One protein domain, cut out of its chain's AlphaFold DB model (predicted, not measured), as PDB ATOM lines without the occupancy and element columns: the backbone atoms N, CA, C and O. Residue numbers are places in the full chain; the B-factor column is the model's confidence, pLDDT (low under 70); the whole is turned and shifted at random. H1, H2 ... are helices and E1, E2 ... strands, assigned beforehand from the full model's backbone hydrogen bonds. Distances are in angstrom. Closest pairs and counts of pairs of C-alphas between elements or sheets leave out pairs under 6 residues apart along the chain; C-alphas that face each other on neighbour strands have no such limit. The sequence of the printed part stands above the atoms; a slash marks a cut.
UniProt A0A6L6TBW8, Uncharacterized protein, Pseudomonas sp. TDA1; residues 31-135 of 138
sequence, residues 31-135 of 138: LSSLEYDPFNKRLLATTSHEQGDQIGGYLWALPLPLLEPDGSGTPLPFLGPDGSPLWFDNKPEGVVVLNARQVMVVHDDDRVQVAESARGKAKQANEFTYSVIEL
ATOM      1  N   LEU A  31      33.562 -32.006 -43.894       96.38
ATOM      2  CA  LEU A  31      34.021 -33.085 -43.019       96.38
ATOM      3  C   LEU A  31      34.095 -32.581 -41.573       96.38
ATOM      4  O   LEU A  31      34.694 -31.540 -41.313       96.38
ATOM      5  N   SER A  32      33.509 -33.350 -40.662       96.00
ATOM      6  CA  SER A  32      33.384 -33.020 -39.241       96.00
ATOM      7  C   SER A  32      34.154 -33.995 -38.354       96.00
ATOM      8  O   SER A  32      34.839 -33.596 -37.419       96.00
ATOM      9  N   SER A  33      34.110 -35.284 -38.690       97.31
ATOM     10  CA  SER A  33      34.808 -36.333 -37.950       97.31
ATOM     11  C   SER A  33      35.274 -37.447 -38.873       97.31
ATOM     12  O   SER A  33      34.680 -37.668 -39.930       97.31
ATOM     13  N   LEU A  34      36.309 -38.169 -38.447       97.19
ATOM     14  CA  LEU A  34      36.835 -39.350 -39.117       97.19
ATOM     15  C   LEU A  34      37.199 -40.404 -38.064       97.19
ATOM     16  O   LEU A  34      37.884 -40.088 -37.096       97.19
ATOM     17  N   GLU A  35      36.782 -41.647 -38.279       97.88
ATOM     18  CA  GLU A  35      37.055 -42.781 -37.390       97.88
ATOM     19  C   GLU A  35      37.426 -44.010 -38.216       97.88
ATOM     20  O   GLU A  35      36.833 -44.275 -39.265       97.88
ATOM     21  N   TYR A  36      38.392 -44.795 -37.745       97.88
ATOM     22  CA  TYR A  36      38.707 -46.075 -38.370       97.88
ATOM     23  C   TYR A  36      37.802 -47.183 -37.823       97.88
ATOM     24  O   TYR A  36      37.759 -47.416 -36.621       97.88
ATOM     25  N   ASP A  37      37.116 -47.905 -38.712       97.50
ATOM     26  CA  ASP A  37      36.322 -49.094 -38.390       97.50
ATOM     27  C   ASP A  37      37.170 -50.362 -38.593       97.50
ATOM     28  O   ASP A  37      37.294 -50.849 -39.727       97.50
ATOM     29  N   PRO A  38      37.751 -50.934 -37.517       96.81
ATOM     30  CA  PRO A  38      38.605 -52.112 -37.626       96.81
ATOM     31  C   PRO A  38      37.822 -53.384 -37.964       96.81
ATOM     32  O   PRO A  38      38.408 -54.343 -38.471       96.81
ATOM     33  N   PHE A  39      36.512 -53.421 -37.701       96.44
ATOM     34  CA  PHE A  39      35.688 -54.600 -37.960       96.44
ATOM     35  C   PHE A  39      35.358 -54.738 -39.447       96.44
ATOM     36  O   PHE A  39      35.349 -55.856 -39.962       96.44
ATOM     37  N   ASN A  40      35.138 -53.617 -40.142       94.94
ATOM     38  CA  ASN A  40      34.778 -53.602 -41.564       94.94
ATOM     39  C   ASN A  40      35.877 -53.042 -42.484       94.94
ATOM     40  O   ASN A  40      35.683 -52.998 -43.696       94.94
ATOM     41  N   LYS A  41      37.038 -52.651 -41.937       95.62
ATOM     42  CA  LYS A  41      38.215 -52.151 -42.673       95.62
ATOM     43  C   LYS A  41      37.888 -50.978 -43.599       95.62
ATOM     44  O   LYS A  41      38.190 -50.993 -44.792       95.62
ATOM     45  N   ARG A  42      37.274 -49.951 -43.023       96.19
ATOM     46  CA  ARG A  42      36.888 -48.709 -43.702       96.19
ATOM     47  C   ARG A  42      37.107 -47.524 -42.777       96.19
ATOM     48  O   ARG A  42      37.264 -47.701 -41.571       96.19
ATOM     49  N   LEU A  43      37.077 -46.329 -43.337       97.56
ATOM     50  CA  LEU A  43      36.880 -45.117 -42.563       97.56
ATOM     51  C   LEU A  43      35.382 -44.825 -42.470       97.56
ATOM     52  O   LEU A  43      34.621 -45.055 -43.412       97.56
ATOM     53  N   LEU A  44      34.964 -44.320 -41.324       97.81
ATOM     54  CA  LEU A  44      33.685 -43.662 -41.141       97.81
ATOM     55  C   LEU A  44      33.941 -42.166 -41.098       97.81
ATOM     56  O   LEU A  44      34.912 -41.729 -40.485       97.81
ATOM     57  N   ALA A  45      33.071 -41.391 -41.729       97.81
ATOM     58  CA  ALA A  45      33.133 -39.941 -41.667       97.81
ATOM     59  C   ALA A  45      31.770 -39.369 -41.299       97.81
ATOM     60  O   ALA A  45      30.748 -39.847 -41.793       97.81
ATOM     61  N   THR A  46      31.748 -38.324 -40.479       98.25
ATOM     62  CA  THR A  46      30.573 -37.456 -40.388       98.25
ATOM     63  C   THR A  46      30.815 -36.212 -41.218       98.25
ATOM     64  O   THR A  46      31.925 -35.675 -41.257       98.25
ATOM     65  N   THR A  47      29.770 -35.747 -41.891       98.06
ATOM     66  CA  THR A  47      29.768 -34.414 -42.491       98.06
ATOM     67  C   THR A  47      28.670 -33.599 -41.868       98.06
ATOM     68  O   THR A  47      27.564 -34.121 -41.716       98.06
ATOM     69  N   SER A  48      28.932 -32.329 -41.606       96.25
ATOM     70  CA  SER A  48      27.928 -31.415 -41.089       96.25
ATOM     71  C   SER A  48      27.712 -30.215 -42.005       96.25
ATOM     72  O   SER A  48      28.545 -29.869 -42.850       96.25
ATOM     73  N   HIS A  49      26.546 -29.608 -41.838       94.19
ATOM     74  CA  HIS A  49      26.154 -28.332 -42.404       94.19
ATOM     75  C   HIS A  49      25.740 -27.404 -41.264       94.19
ATOM     76  O   HIS A  49      25.103 -27.838 -40.304       94.19
ATOM     77  N   GLU A  50      26.068 -26.125 -41.400       91.44
ATOM     78  CA  GLU A  50      25.616 -25.077 -40.494       91.44
ATOM     79  C   GLU A  50      25.435 -23.777 -41.286       91.44
ATOM     80  O   GLU A  50      26.406 -23.185 -41.767       91.44
ATOM     81  N   GLN A  51      24.187 -23.336 -41.447       89.81
ATOM     82  CA  GLN A  51      23.858 -22.071 -42.100       89.81
ATOM     83  C   GLN A  51      22.658 -21.407 -41.420       89.81
ATOM     84  O   GLN A  51      21.516 -21.851 -41.540       89.81
ATOM     85  N   GLY A  52      22.916 -20.297 -40.724       86.75
ATOM     86  CA  GLY A  52      21.898 -19.657 -39.890       86.75
ATOM     87  C   GLY A  52      21.436 -20.613 -38.791       86.75
ATOM     88  O   GLY A  52      22.267 -21.186 -38.095       86.75
ATOM     89  N   ASP A  53      20.124 -20.821 -38.688       85.50
ATOM     90  CA  ASP A  53      19.522 -21.731 -37.703       85.50
ATOM     91  C   ASP A  53      19.363 -23.171 -38.230       85.50
ATOM     92  O   ASP A  53      18.702 -23.998 -37.605       85.50
ATOM     93  N   GLN A  54      19.913 -23.482 -39.408       88.56
ATOM     94  CA  GLN A  54      19.843 -24.817 -39.994       88.56
ATOM     95  C   GLN A  54      21.147 -25.565 -39.755       88.56
ATOM     96  O   GLN A  54      22.207 -25.154 -40.234       88.56
ATOM     97  N   ILE A  55      21.041 -26.687 -39.049       94.56
ATOM     98  CA  ILE A  55      22.146 -27.607 -38.800       94.56
ATOM     99  C   ILE A  55      21.757 -29.029 -39.193       94.56
ATOM    100  O   ILE A  55      20.590 -29.319 -39.464       94.56
ATOM    101  N   GLY A  56      22.753 -29.901 -39.230       95.75
ATOM    102  CA  GLY A  56      22.568 -31.335 -39.388       95.75
ATOM    103  C   GLY A  56      23.681 -31.943 -40.217       95.75
ATOM    104  O   GLY A  56      24.711 -31.306 -40.458       95.75
ATOM    105  N   GLY A  57      23.500 -33.184 -40.651       97.19
ATOM    106  CA  GLY A  57      24.541 -33.850 -41.413       97.19
ATOM    107  C   GLY A  57      24.283 -35.308 -41.743       97.19
ATOM    108  O   GLY A  57      23.180 -35.821 -41.581       97.19
ATOM    109  N   TYR A  58      25.338 -35.976 -42.197       97.75
ATOM    110  CA  TYR A  58      25.308 -37.353 -42.683       97.75
ATOM    111  C   TYR A  58      26.439 -38.182 -42.072       97.75
ATOM    112  O   TYR A  58      27.494 -37.651 -41.717       97.75
ATOM    113  N   LEU A  59      26.227 -39.498 -42.011       97.75
ATOM    114  CA  LEU A  59      27.262 -40.500 -41.748       97.75
ATOM    115  C   LEU A  59      27.641 -41.191 -43.061       97.75
ATOM    116  O   LEU A  59      26.766 -41.602 -43.824       97.75
ATOM    117  N   TRP A  60      28.938 -41.374 -43.289       97.81
ATOM    118  CA  TRP A  60      29.502 -41.931 -44.514       97.81
ATOM    119  C   TRP A  60      30.404 -43.126 -44.228       97.81
ATOM    120  O   TRP A  60      31.096 -43.171 -43.210       97.81
ATOM    121  N   ALA A  61      30.443 -44.064 -45.170       97.00
ATOM    122  CA  ALA A  61      31.470 -45.085 -45.289       97.00
ATOM    123  C   ALA A  61      32.462 -44.681 -46.387       97.00
ATOM    124  O   ALA A  61      32.081 -44.461 -47.537       97.00
ATOM    125  N   LEU A  62      33.741 -44.603 -46.031       97.06
ATOM    126  CA  LEU A  62      34.851 -44.302 -46.928       97.06
ATOM    127  C   LEU A  62      35.729 -45.561 -47.048       97.06
ATOM    128  O   LEU A  62      36.342 -45.975 -46.058       97.06
ATOM    129  N   PRO A  63      35.791 -46.218 -48.217       95.44
ATOM    130  CA  PRO A  63      36.660 -47.377 -48.393       95.44
ATOM    131  C   PRO A  63      38.142 -46.973 -48.287       95.44
ATOM    132  O   PRO A  63      38.542 -45.944 -48.820       95.44
ATOM    133  N   LEU A  64      38.965 -47.794 -47.617       95.38
ATOM    134  CA  LEU A  64      40.401 -47.513 -47.436       95.38
ATOM    135  C   LEU A  64      41.183 -47.278 -48.742       95.38
ATOM    136  O   LEU A  64      42.055 -46.413 -48.714       95.38
ATOM    137  N   PRO A  65      40.882 -47.959 -49.871       95.25
ATOM    138  CA  PRO A  65      41.531 -47.666 -51.149       95.25
ATOM    139  C   PRO A  65      41.436 -46.201 -51.617       95.25
ATOM    140  O   PRO A  65      42.258 -45.785 -52.425       95.25
ATOM    141  N   LEU A  66      40.528 -45.382 -51.061       93.94
ATOM    142  CA  LEU A  66      40.489 -43.937 -51.338       93.94
ATOM    143  C   LEU A  66      41.767 -43.206 -50.918       93.94
ATOM    144  O   LEU A  66      42.035 -42.124 -51.431       93.94
ATOM    145  N   LEU A  67      42.511 -43.756 -49.956       91.69
ATOM    146  CA  LEU A  67      43.762 -43.178 -49.467       91.69
ATOM    147  C   LEU A  67      44.986 -43.628 -50.271       91.69
ATOM    148  O   LEU A  67      46.088 -43.141 -50.023       91.69
ATOM    149  N   GLU A  68      44.820 -44.573 -51.196       91.12
ATOM    150  CA  GLU A  68      45.901 -45.010 -52.073       91.12
ATOM    151  C   GLU A  68      46.135 -43.976 -53.189       91.12
ATOM    152  O   GLU A  68      45.229 -43.206 -53.516       91.12
ATOM    153  N   PRO A  69      47.316 -43.954 -53.835       87.38
ATOM    154  CA  PRO A  69      47.631 -42.962 -54.869       87.38
ATOM    155  C   PRO A  69      46.662 -42.921 -56.061       87.38
ATOM    156  O   PRO A  69      46.623 -41.923 -56.779       87.38
ATOM    157  N   ASP A  70      45.913 -43.999 -56.303       87.62
ATOM    158  CA  ASP A  70      44.902 -44.066 -57.360       87.62
ATOM    159  C   ASP A  70      43.515 -43.552 -56.931       87.62
ATOM    160  O   ASP A  70      42.649 -43.369 -57.790       87.62
ATOM    161  N   GLY A  71      43.308 -43.297 -55.632       86.06
ATOM    162  CA  GLY A  71      42.061 -42.795 -55.058       86.06
ATOM    163  C   GLY A  71      40.856 -43.697 -55.323       86.06
ATOM    164  O   GLY A  71      39.741 -43.200 -55.494       86.06
ATOM    165  N   SER A  72      41.062 -45.008 -55.436       89.44
ATOM    166  CA  SER A  72      40.015 -45.938 -55.853       89.44
ATOM    167  C   SER A  72      38.897 -46.108 -54.811       89.44
ATOM    168  O   SER A  72      39.104 -46.118 -53.600       89.44
ATOM    169  N   GLY A  73      37.663 -46.274 -55.292       90.75
ATOM    170  CA  GLY A  73      36.467 -46.402 -54.454       90.75
ATOM    171  C   GLY A  73      35.576 -45.162 -54.487       90.75
ATOM    172  O   GLY A  73      35.781 -44.230 -55.260       90.75
ATOM    173  N   THR A  74      34.509 -45.173 -53.693       93.12
ATOM    174  CA  THR A  74      33.554 -44.060 -53.633       93.12
ATOM    175  C   THR A  74      33.018 -43.945 -52.210       93.12
ATOM    176  O   THR A  74      32.569 -44.956 -51.666       93.12
ATOM    177  N   PRO A  75      33.072 -42.755 -51.582       95.56
ATOM    178  CA  PRO A  75      32.371 -42.508 -50.330       95.56
ATOM    179  C   PRO A  75      30.864 -42.708 -50.514       95.56
ATOM    180  O   PRO A  75      30.282 -42.174 -51.457       95.56
ATOM    181  N   LEU A  76      30.227 -43.442 -49.606       96.19
ATOM    182  CA  LEU A  76      28.786 -43.693 -49.648       96.19
ATOM    183  C   LEU A  76      28.138 -43.245 -48.336       96.19
ATOM    184  O   LEU A  76      28.634 -43.622 -47.271       96.19
ATOM    185  N   PRO A  77      27.048 -42.457 -48.371       96.69
ATOM    186  CA  PRO A  77      26.298 -42.165 -47.165       96.69
ATOM    187  C   PRO A  77      25.573 -43.436 -46.716       96.69
ATOM    188  O   PRO A  77      25.072 -44.204 -47.541       96.69
ATOM    189  N   PHE A  78      25.478 -43.656 -45.408       96.06
ATOM    190  CA  PHE A  78      24.596 -44.703 -44.900       96.06
ATOM    191  C   PHE A  78      23.148 -44.361 -45.226       96.06
ATOM    192  O   PHE A  78      22.777 -43.190 -45.241       96.06
ATOM    193  N   LEU A  79      22.328 -45.380 -45.466       94.50
ATOM    194  CA  LEU A  79      20.911 -45.205 -45.759       94.50
ATOM    195  C   LEU A  79      20.066 -45.455 -44.506       94.50
ATOM    196  O   LEU A  79      20.352 -46.345 -43.704       94.50
ATOM    197  N   GLY A  80      19.014 -44.662 -44.348       90.75
ATOM    198  CA  GLY A  80      17.957 -44.891 -43.380       90.75
ATOM    199  C   GLY A  80      16.996 -46.008 -43.816       90.75
ATOM    200  O   GLY A  80      17.112 -46.559 -44.913       90.75
ATOM    201  N   PRO A  81      15.998 -46.336 -42.974       87.44
ATOM    202  CA  PRO A  81      15.042 -47.417 -43.244       87.44
ATOM    203  C   PRO A  81      14.193 -47.239 -44.513       87.44
ATOM    204  O   PRO A  81      13.654 -48.210 -45.033       87.44
ATOM    205  N   ASP A  82      14.055 -46.006 -44.998       89.88
ATOM    206  CA  ASP A  82      13.335 -45.641 -46.222       89.88
ATOM    207  C   ASP A  82      14.217 -45.702 -47.485       89.88
ATOM    208  O   ASP A  82      13.746 -45.401 -48.580       89.88
ATOM    209  N   GLY A  83      15.490 -46.091 -47.344       91.56
ATOM    210  CA  GLY A  83      16.472 -46.117 -48.426       91.56
ATOM    211  C   GLY A  83      17.036 -44.742 -48.792       91.56
ATOM    212  O   GLY A  83      17.850 -44.653 -49.708       91.56
ATOM    213  N   SER A  84      16.635 -43.675 -48.097       93.12
ATOM    214  CA  SER A  84      17.229 -42.347 -48.260       93.12
ATOM    215  C   SER A  84      18.519 -42.221 -47.442       93.12
ATOM    216  O   SER A  84      18.662 -42.901 -46.426       93.12
ATOM    217  N   PRO A  85      19.467 -41.358 -47.834       95.25
ATOM    218  CA  PRO A  85      20.639 -41.047 -47.021       95.25
ATOM    219  C   PRO A  85      20.271 -40.641 -45.584       95.25
ATOM    220  O   PRO A  85      19.371 -39.829 -45.354       95.25
ATOM    221  N   LEU A  86      20.960 -41.230 -44.607       94.62
ATOM    222  CA  LEU A  86      20.721 -41.042 -43.180       94.62
ATOM    223  C   LEU A  86      21.125 -39.627 -42.766       94.62
ATOM    224  O   LEU A  86      22.295 -39.346 -42.510       94.62
ATOM    225  N   TRP A  87      20.123 -38.760 -42.690       95.69
ATOM    226  CA  TRP A  87      20.242 -37.397 -42.188       95.69
ATOM    227  C   TRP A  87      20.084 -37.338 -40.665       95.69
ATOM    228  O   TRP A  87      19.157 -37.944 -40.124       95.69
ATOM    229  N   PHE A  88      20.934 -36.568 -39.991       96.12
ATOM    230  CA  PHE A  88      20.768 -36.167 -38.593       96.12
ATOM    231  C   PHE A  88      20.262 -34.729 -38.522       96.12
ATOM    232  O   PHE A  88      20.817 -33.860 -39.195       96.12
ATOM    233  N   ASP A  89      19.245 -34.479 -37.693       95.44
ATOM    234  CA  ASP A  89      18.764 -33.115 -37.440       95.44
ATOM    235  C   ASP A  89      19.665 -32.377 -36.437       95.44
ATOM    236  O   ASP A  89      19.815 -31.162 -36.525       95.44
ATOM    237  N   ASN A  90      20.291 -33.109 -35.506       95.81
ATOM    238  CA  ASN A  90      21.433 -32.611 -34.735       95.81
ATOM    239  C   ASN A  90      22.713 -32.645 -35.589       95.81
ATOM    240  O   ASN A  90      22.831 -33.461 -36.506       95.81
ATOM    241  N   LYS A  91      23.680 -31.773 -35.293       96.00
ATOM    242  CA  LYS A  91      24.927 -31.613 -36.056       96.00
ATOM    243  C   LYS A  91      25.958 -32.691 -35.681       96.00
ATOM    244  O   LYS A  91      26.503 -32.620 -34.581       96.00
ATOM    245  N   PRO A  92      26.293 -33.655 -36.563       97.25
ATOM    246  CA  PRO A  92      27.179 -34.763 -36.207       97.25
ATOM    247  C   PRO A  92      28.668 -34.371 -36.281       97.25
ATOM    248  O   PRO A  92      29.204 -34.153 -37.368       97.25
ATOM    249  N   GLU A  93      29.369 -34.365 -35.144       96.00
ATOM    250  CA  GLU A  93      30.780 -33.926 -35.020       96.00
ATOM    251  C   GLU A  93      31.732 -35.006 -34.487       96.00
ATOM    252  O   GLU A  93      32.950 -34.845 -34.491       96.00
ATOM    253  N   GLY A  94      31.200 -36.143 -34.040       96.81
ATOM    254  CA  GLY A  94      32.003 -37.278 -33.598       96.81
ATOM    255  C   GLY A  94      31.401 -38.592 -34.055       96.81
ATOM    256  O   GLY A  94      30.184 -38.750 -34.036       96.81
ATOM    257  N   VAL A  95      32.239 -39.559 -34.419       98.00
ATOM    258  CA  VAL A  95      31.821 -40.950 -34.623       98.00
ATOM    259  C   VAL A  95      32.802 -41.886 -33.926       98.00
ATOM    260  O   VAL A  95      34.007 -41.679 -33.978       98.00
ATOM    261  N   VAL A  96      32.275 -42.901 -33.247       97.88
ATOM    262  CA  VAL A  96      33.060 -43.925 -32.549       97.88
ATOM    263  C   VAL A  96      32.497 -45.297 -32.881       97.88
ATOM    264  O   VAL A  96      31.282 -45.515 -32.814       97.88
ATOM    265  N   VAL A  97      33.375 -46.241 -33.206       98.06
ATOM    266  CA  VAL A  97      32.986 -47.626 -33.490       98.06
ATOM    267  C   VAL A  97      32.788 -48.381 -32.179       98.06
ATOM    268  O   VAL A  97      33.710 -48.521 -31.381       98.06
ATOM    269  N   LEU A  98      31.575 -48.890 -31.948       98.00
ATOM    270  CA  LEU A  98      31.247 -49.660 -30.744       98.00
ATOM    271  C   LEU A  98      31.491 -51.157 -30.954       98.00
ATOM    272  O   LEU A  98      31.993 -51.847 -30.068       98.00
ATOM    273  N   ASN A  99      31.105 -51.670 -32.123       97.25
ATOM    274  CA  ASN A  99      31.333 -53.046 -32.558       97.25
ATOM    275  C   ASN A  99      31.140 -53.161 -34.083       97.25
ATOM    276  O   ASN A  99      30.934 -52.163 -34.767       97.25
ATOM    277  N   ALA A 100      31.157 -54.389 -34.613       95.31
ATOM    278  CA  ALA A 100      31.053 -54.661 -36.048       95.31
ATOM    279  C   ALA A 100      29.800 -54.102 -36.745       95.31
ATOM    280  O   ALA A 100      29.801 -53.980 -37.971       95.31
ATOM    281  N   ARG A 101      28.739 -53.792 -35.995       95.44
ATOM    282  CA  ARG A 101      27.464 -53.304 -36.532       95.44
ATOM    283  C   ARG A 101      26.948 -52.048 -35.851       95.44
ATOM    284  O   ARG A 101      25.873 -51.592 -36.206       95.44
ATOM    285  N   GLN A 102      27.671 -51.479 -34.893       97.31
ATOM    286  CA  GLN A 102      27.180 -50.332 -34.139       97.31
ATOM    287  C   GLN A 102      28.219 -49.237 -34.033       97.31
ATOM    288  O   GLN A 102      29.392 -49.491 -33.748       97.31
ATOM    289  N   VAL A 103      27.741 -48.009 -34.193       97.81
ATOM    290  CA  VAL A 103      28.517 -46.791 -33.972       97.81
ATOM    291  C   VAL A 103      27.749 -45.843 -33.070       97.81
ATOM    292  O   VAL A 103      26.516 -45.836 -33.055       97.81
ATOM    293  N   MET A 104      28.486 -45.025 -32.334       98.06
ATOM    294  CA  MET A 104      27.950 -43.869 -31.633       98.06
ATOM    295  C   MET A 104      28.316 -42.615 -32.419       98.06
ATOM    296  O   MET A 104      29.486 -42.417 -32.732       98.06
ATOM    297  N   VAL A 105      27.329 -41.773 -32.712       98.06
ATOM    298  CA  VAL A 105      27.520 -40.447 -33.309       98.06
ATOM    299  C   VAL A 105      27.260 -39.398 -32.236       98.06
ATOM    300  O   VAL A 105      26.198 -39.414 -31.618       98.06
ATOM    301  N   VAL A 106      28.229 -38.521 -31.996       97.00
ATOM    302  CA  VAL A 106      28.139 -37.404 -31.047       97.00
ATOM    303  C   VAL A 106      27.786 -36.134 -31.811       97.00
ATOM    304  O   VAL A 106      28.338 -35.891 -32.888       97.00
ATOM    305  N   HIS A 107      26.887 -35.331 -31.242       96.12
ATOM    306  CA  HIS A 107      26.396 -34.106 -31.865       96.12
ATOM    307  C   HIS A 107      26.806 -32.845 -31.104       96.12
ATOM    308  O   HIS A 107      26.804 -32.839 -29.869       96.12
ATOM    309  N   ASP A 108      27.101 -31.774 -31.843       92.31
ATOM    310  CA  ASP A 108      27.458 -30.457 -31.302       92.31
ATOM    311  C   ASP A 108      26.494 -29.364 -31.778       92.31
ATOM    312  O   ASP A 108      26.706 -28.685 -32.780       92.31
ATOM    313  N   ASP A 109      25.407 -29.187 -31.033       89.69
ATOM    314  CA  ASP A 109      24.395 -28.168 -31.328       89.69
ATOM    315  C   ASP A 109      24.637 -26.893 -30.494       89.69
ATOM    316  O   ASP A 109      23.738 -26.376 -29.831       89.69
ATOM    317  N   ASP A 110      25.885 -26.437 -30.364       81.50
ATOM    318  CA  ASP A 110      26.264 -25.290 -29.517       81.50
ATOM    319  C   ASP A 110      25.523 -23.986 -29.863       81.50
ATOM    320  O   ASP A 110      25.217 -23.201 -28.961       81.50
ATOM    321  N   ARG A 111      25.182 -23.785 -31.138       82.12
ATOM    322  CA  ARG A 111      24.599 -22.536 -31.658       82.12
ATOM    323  C   ARG A 111      23.093 -22.560 -31.877       82.12
ATOM    324  O   ARG A 111      22.493 -21.493 -31.975       82.12
ATOM    325  N   VAL A 112      22.478 -23.740 -31.950       84.75
ATOM    326  CA  VAL A 112      21.070 -23.895 -32.344       84.75
ATOM    327  C   VAL A 112      20.375 -24.917 -31.446       84.75
ATOM    328  O   VAL A 112      20.906 -25.981 -31.148       84.75
ATOM    329  N   GLN A 113      19.152 -24.602 -31.022       86.44
ATOM    330  CA  GLN A 113      18.253 -25.566 -30.384       86.44
ATOM    331  C   GLN A 113      17.507 -26.349 -31.467       86.44
ATOM    332  O   GLN A 113      16.644 -25.802 -32.152       86.44
ATOM    333  N   VAL A 114      17.837 -27.630 -31.611       88.44
ATOM    334  CA  VAL A 114      17.142 -28.541 -32.529       88.44
ATOM    335  C   VAL A 114      15.784 -28.920 -31.950       88.44
ATOM    336  O   VAL A 114      15.656 -29.182 -30.754       88.44
ATOM    337  N   ALA A 115      14.758 -28.961 -32.799       86.44
ATOM    338  CA  ALA A 115      13.444 -29.450 -32.403       86.44
ATOM    339  C   ALA A 115      13.463 -30.973 -32.198       86.44
ATOM    340  O   ALA A 115      14.105 -31.703 -32.949       86.44
ATOM    341  N   GLU A 116      12.704 -31.459 -31.217       89.69
ATOM    342  CA  GLU A 116      12.496 -32.898 -31.024       89.69
ATOM    343  C   GLU A 116      11.929 -33.548 -32.298       89.69
ATOM    344  O   GLU A 116      10.906 -33.110 -32.836       89.69
ATOM    345  N   SER A 117      12.583 -34.608 -32.773       88.06
ATOM    346  CA  SER A 117      12.210 -35.343 -33.981       88.06
ATOM    347  C   SER A 117      12.607 -36.824 -33.869       88.06
ATOM    348  O   SER A 117      13.180 -37.276 -32.880       88.06
ATOM    349  N   ALA A 118      12.322 -37.624 -34.901       82.56
ATOM    350  CA  ALA A 118      12.806 -39.007 -34.959       82.56
ATOM    351  C   ALA A 118      14.337 -39.114 -35.147       82.56
ATOM    352  O   ALA A 118      14.902 -40.191 -34.972       82.56
ATOM    353  N   ARG A 119      14.992 -38.022 -35.557       85.38
ATOM    354  CA  ARG A 119      16.417 -37.947 -35.919       85.38
ATOM    355  C   ARG A 119      17.130 -36.793 -35.195       85.38
ATOM    356  O   ARG A 119      18.246 -36.436 -35.573       85.38
ATOM    357  N   GLY A 120      16.479 -36.225 -34.179       87.69
ATOM    358  CA  GLY A 120      16.865 -34.993 -33.511       87.69
ATOM    359  C   GLY A 120      16.346 -34.935 -32.076       87.69
ATOM    360  O   GLY A 120      15.214 -35.337 -31.815       87.69
ATOM    361  N   LYS A 121      17.152 -34.427 -31.145       91.75
ATOM    362  CA  LYS A 121      16.758 -34.199 -29.750       91.75
ATOM    363  C   LYS A 121      17.226 -32.829 -29.273       91.75
ATOM    364  O   LYS A 121      18.364 -32.438 -29.541       91.75
ATOM    365  N   ALA A 122      16.375 -32.130 -28.530       90.81
ATOM    366  CA  ALA A 122      16.745 -30.886 -27.878       90.81
ATOM    367  C   ALA A 122      17.619 -31.192 -26.653       90.81
ATOM    368  O   ALA A 122      17.237 -31.969 -25.771       90.81
ATOM    369  N   LYS A 123      18.794 -30.564 -26.572       88.88
ATOM    370  CA  LYS A 123      19.665 -30.658 -25.394       88.88
ATOM    371  C   LYS A 123      19.275 -29.632 -24.328       88.88
ATOM    372  O   LYS A 123      18.880 -28.506 -24.651       88.88
ATOM    373  N   GLN A 124      19.429 -29.989 -23.056       87.94
ATOM    374  CA  GLN A 124      19.377 -29.034 -21.945       87.94
ATOM    375  C   GLN A 124      20.749 -28.395 -21.693       87.94
ATOM    376  O   GLN A 124      21.763 -28.738 -22.306       87.94
ATOM    377  N   ALA A 125      20.791 -27.438 -20.764       87.44
ATOM    378  CA  ALA A 125      22.045 -26.833 -20.337       87.44
ATOM    379  C   ALA A 125      23.015 -27.901 -19.796       87.44
ATOM    380  O   ALA A 125      22.671 -28.653 -18.884       87.44
ATOM    381  N   ASN A 126      24.250 -27.895 -20.308       88.25
ATOM    382  CA  ASN A 126      25.322 -28.844 -19.970       88.25
ATOM    383  C   ASN A 126      25.078 -30.296 -20.423       88.25
ATOM    384  O   ASN A 126      25.714 -31.211 -19.904       88.25
ATOM    385  N   GLU A 127      24.189 -30.514 -21.390       90.56
ATOM    386  CA  GLU A 127      24.030 -31.803 -22.066       90.56
ATOM    387  C   GLU A 127      24.673 -31.777 -23.459       90.56
ATOM    388  O   GLU A 127      24.843 -30.719 -24.070       90.56
ATOM    389  N   PHE A 128      24.990 -32.961 -23.976       89.31
ATOM    390  CA  PHE A 128      25.264 -33.186 -25.392       89.31
ATOM    391  C   PHE A 128      24.396 -34.345 -25.879       89.31
ATOM    392  O   PHE A 128      24.053 -35.247 -25.108       89.31
ATOM    393  N   THR A 129      24.042 -34.322 -27.157       94.44
ATOM    394  CA  THR A 129      23.224 -35.369 -27.769       94.44
ATOM    395  C   THR A 129      24.132 -36.401 -28.427       94.44
ATOM    396  O   THR A 129      25.178 -36.069 -28.985       94.44
ATOM    397  N   TYR A 130      23.726 -37.668 -28.394       95.69
ATOM    398  CA  TYR A 130      24.345 -38.722 -29.188       95.69
ATOM    399  C   TYR A 130      23.280 -39.660 -29.752       95.69
ATOM    400  O   TYR A 130      22.192 -39.800 -29.190       95.69
ATOM    401  N   SER A 131      23.625 -40.338 -30.841       95.56
ATOM    402  CA  SER A 131      22.820 -41.395 -31.448       95.56
ATOM    403  C   SER A 131      23.626 -42.687 -31.491       95.56
ATOM    404  O   SER A 131      24.797 -42.669 -31.861       95.56
ATOM    405  N   VAL A 132      23.008 -43.819 -31.154       96.12
ATOM    406  CA  VAL A 132      23.580 -45.144 -31.437       96.12
ATOM    407  C   VAL A 132      22.925 -45.671 -32.703       96.12
ATOM    408  O   VAL A 132      21.700 -45.784 -32.762       96.12
ATOM    409  N   ILE A 133      23.735 -45.963 -33.716       95.06
ATOM    410  CA  ILE A 133      23.275 -46.374 -35.041       95.06
ATOM    411  C   ILE A 133      23.666 -47.826 -35.273       95.06
ATOM    412  O   ILE A 133      24.844 -48.175 -35.195       95.06
ATOM    413  N   GLU A 134      22.672 -48.653 -35.587       94.62
ATOM    414  CA  GLU A 134      22.901 -49.976 -36.159       94.62
ATOM    415  C   GLU A 134      23.204 -49.807 -37.652       94.62
ATOM    416  O   GLU A 134      22.399 -49.269 -38.414       94.62
ATOM    417  N   LEU A 135      24.380 -50.252 -38.069       89.50
ATOM    418  CA  LEU A 135      24.834 -50.190 -39.443       89.50
ATOM    419  C   LEU A 135      24.258 -51.374 -40.224       89.50
ATOM    420  O   LEU A 135      24.566 -52.537 -39.950       89.50
TER     421      LEU A 135
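AT A GLANCE: This is residues 31 to 135 of the 138 residues of an uncharacterized protein of Pseudomonas sp. TDA1 (UniProt A0A6L6TBW8). Two small antiparallel sheets make a sandwich, E1 E2 E3 over E4 E5 E6, drawn together at the edge strands E1 and E4 and farther apart at E3 and E6. Two long loops, residues 68 to 91 and 108 to 128, reach away from the sheets, and the first of them pairs briefly with E3 in two places. The printed part has 105 residues, in the order E1 E2 E3 H1 E4 E5 E6, mostly strand by class, though under half of the residues are in named elements. It is compact, with a radius of gyration of the C-alphas of 14.2 A, and elongated, spanning 44 by 29 by 28 A.

HOW THE PARTS SIT: E1, residues 31 to 37, E2, residues 42 to 51, and E3, residues 54 to 63, form a meander, each strand the antiparallel neighbour of the one before. E1 and E2 are a hairpin at 162 degrees, with N 35 and O 44 2.9 A apart, within hydrogen-bond range. E2 and E3 are a hairpin at 162 degrees, with N 45 and O 60 3.0 A apart, within hydrogen-bond range. This sheet is twisted. H1, residues 64 to 67, only grazes it; the helix is too short for any O i to N i+4 pair, and its one O i to N i+3 pair is within range. Residues 76 to 77 pair antiparallel with residues 60 to 61 of E3, and residues 87 to 88 with 57 to 58. E4, residues 92 to 99, E5, residues 102 to 107, and E6, residues 129 to 134, form a second meander. E4 and E5 are a hairpin at 159 degrees, with N 96 and O 104 2.9 A apart; E5 and E6 are a hairpin at 158 degrees, with N 105 and O 131 2.8 A apart, both pairs within hydrogen-bond range. The two sheets are face to face, their best planes 24 degrees apart. The closest C-alphas of E1 and E4 are those of Ser 32 and Glu 93, 5.0 A apart. E3 and E6 are apart.

IN THESE COORDINATES: E1 begins at C-alpha 31, (34.021, -33.085, -43.019). E2 measures 29.7 A from first to last C-alpha and E3 29.4 A; E4 measures 19.1 A. E4 begins at C-alpha 92, (27.179, -34.763, -36.207), and E6 ends at C-alpha 134, (22.901, -49.976, -36.159).

THE WHOLE: The two C-alphas farthest apart are those of Asp 70 and Ala 125, 46.8 A. The printed part has no cut. The links H1 to E4 and E5 to E6 are long. The mean pLDDT of the printed part is 93.4, and no printed residue is under 70.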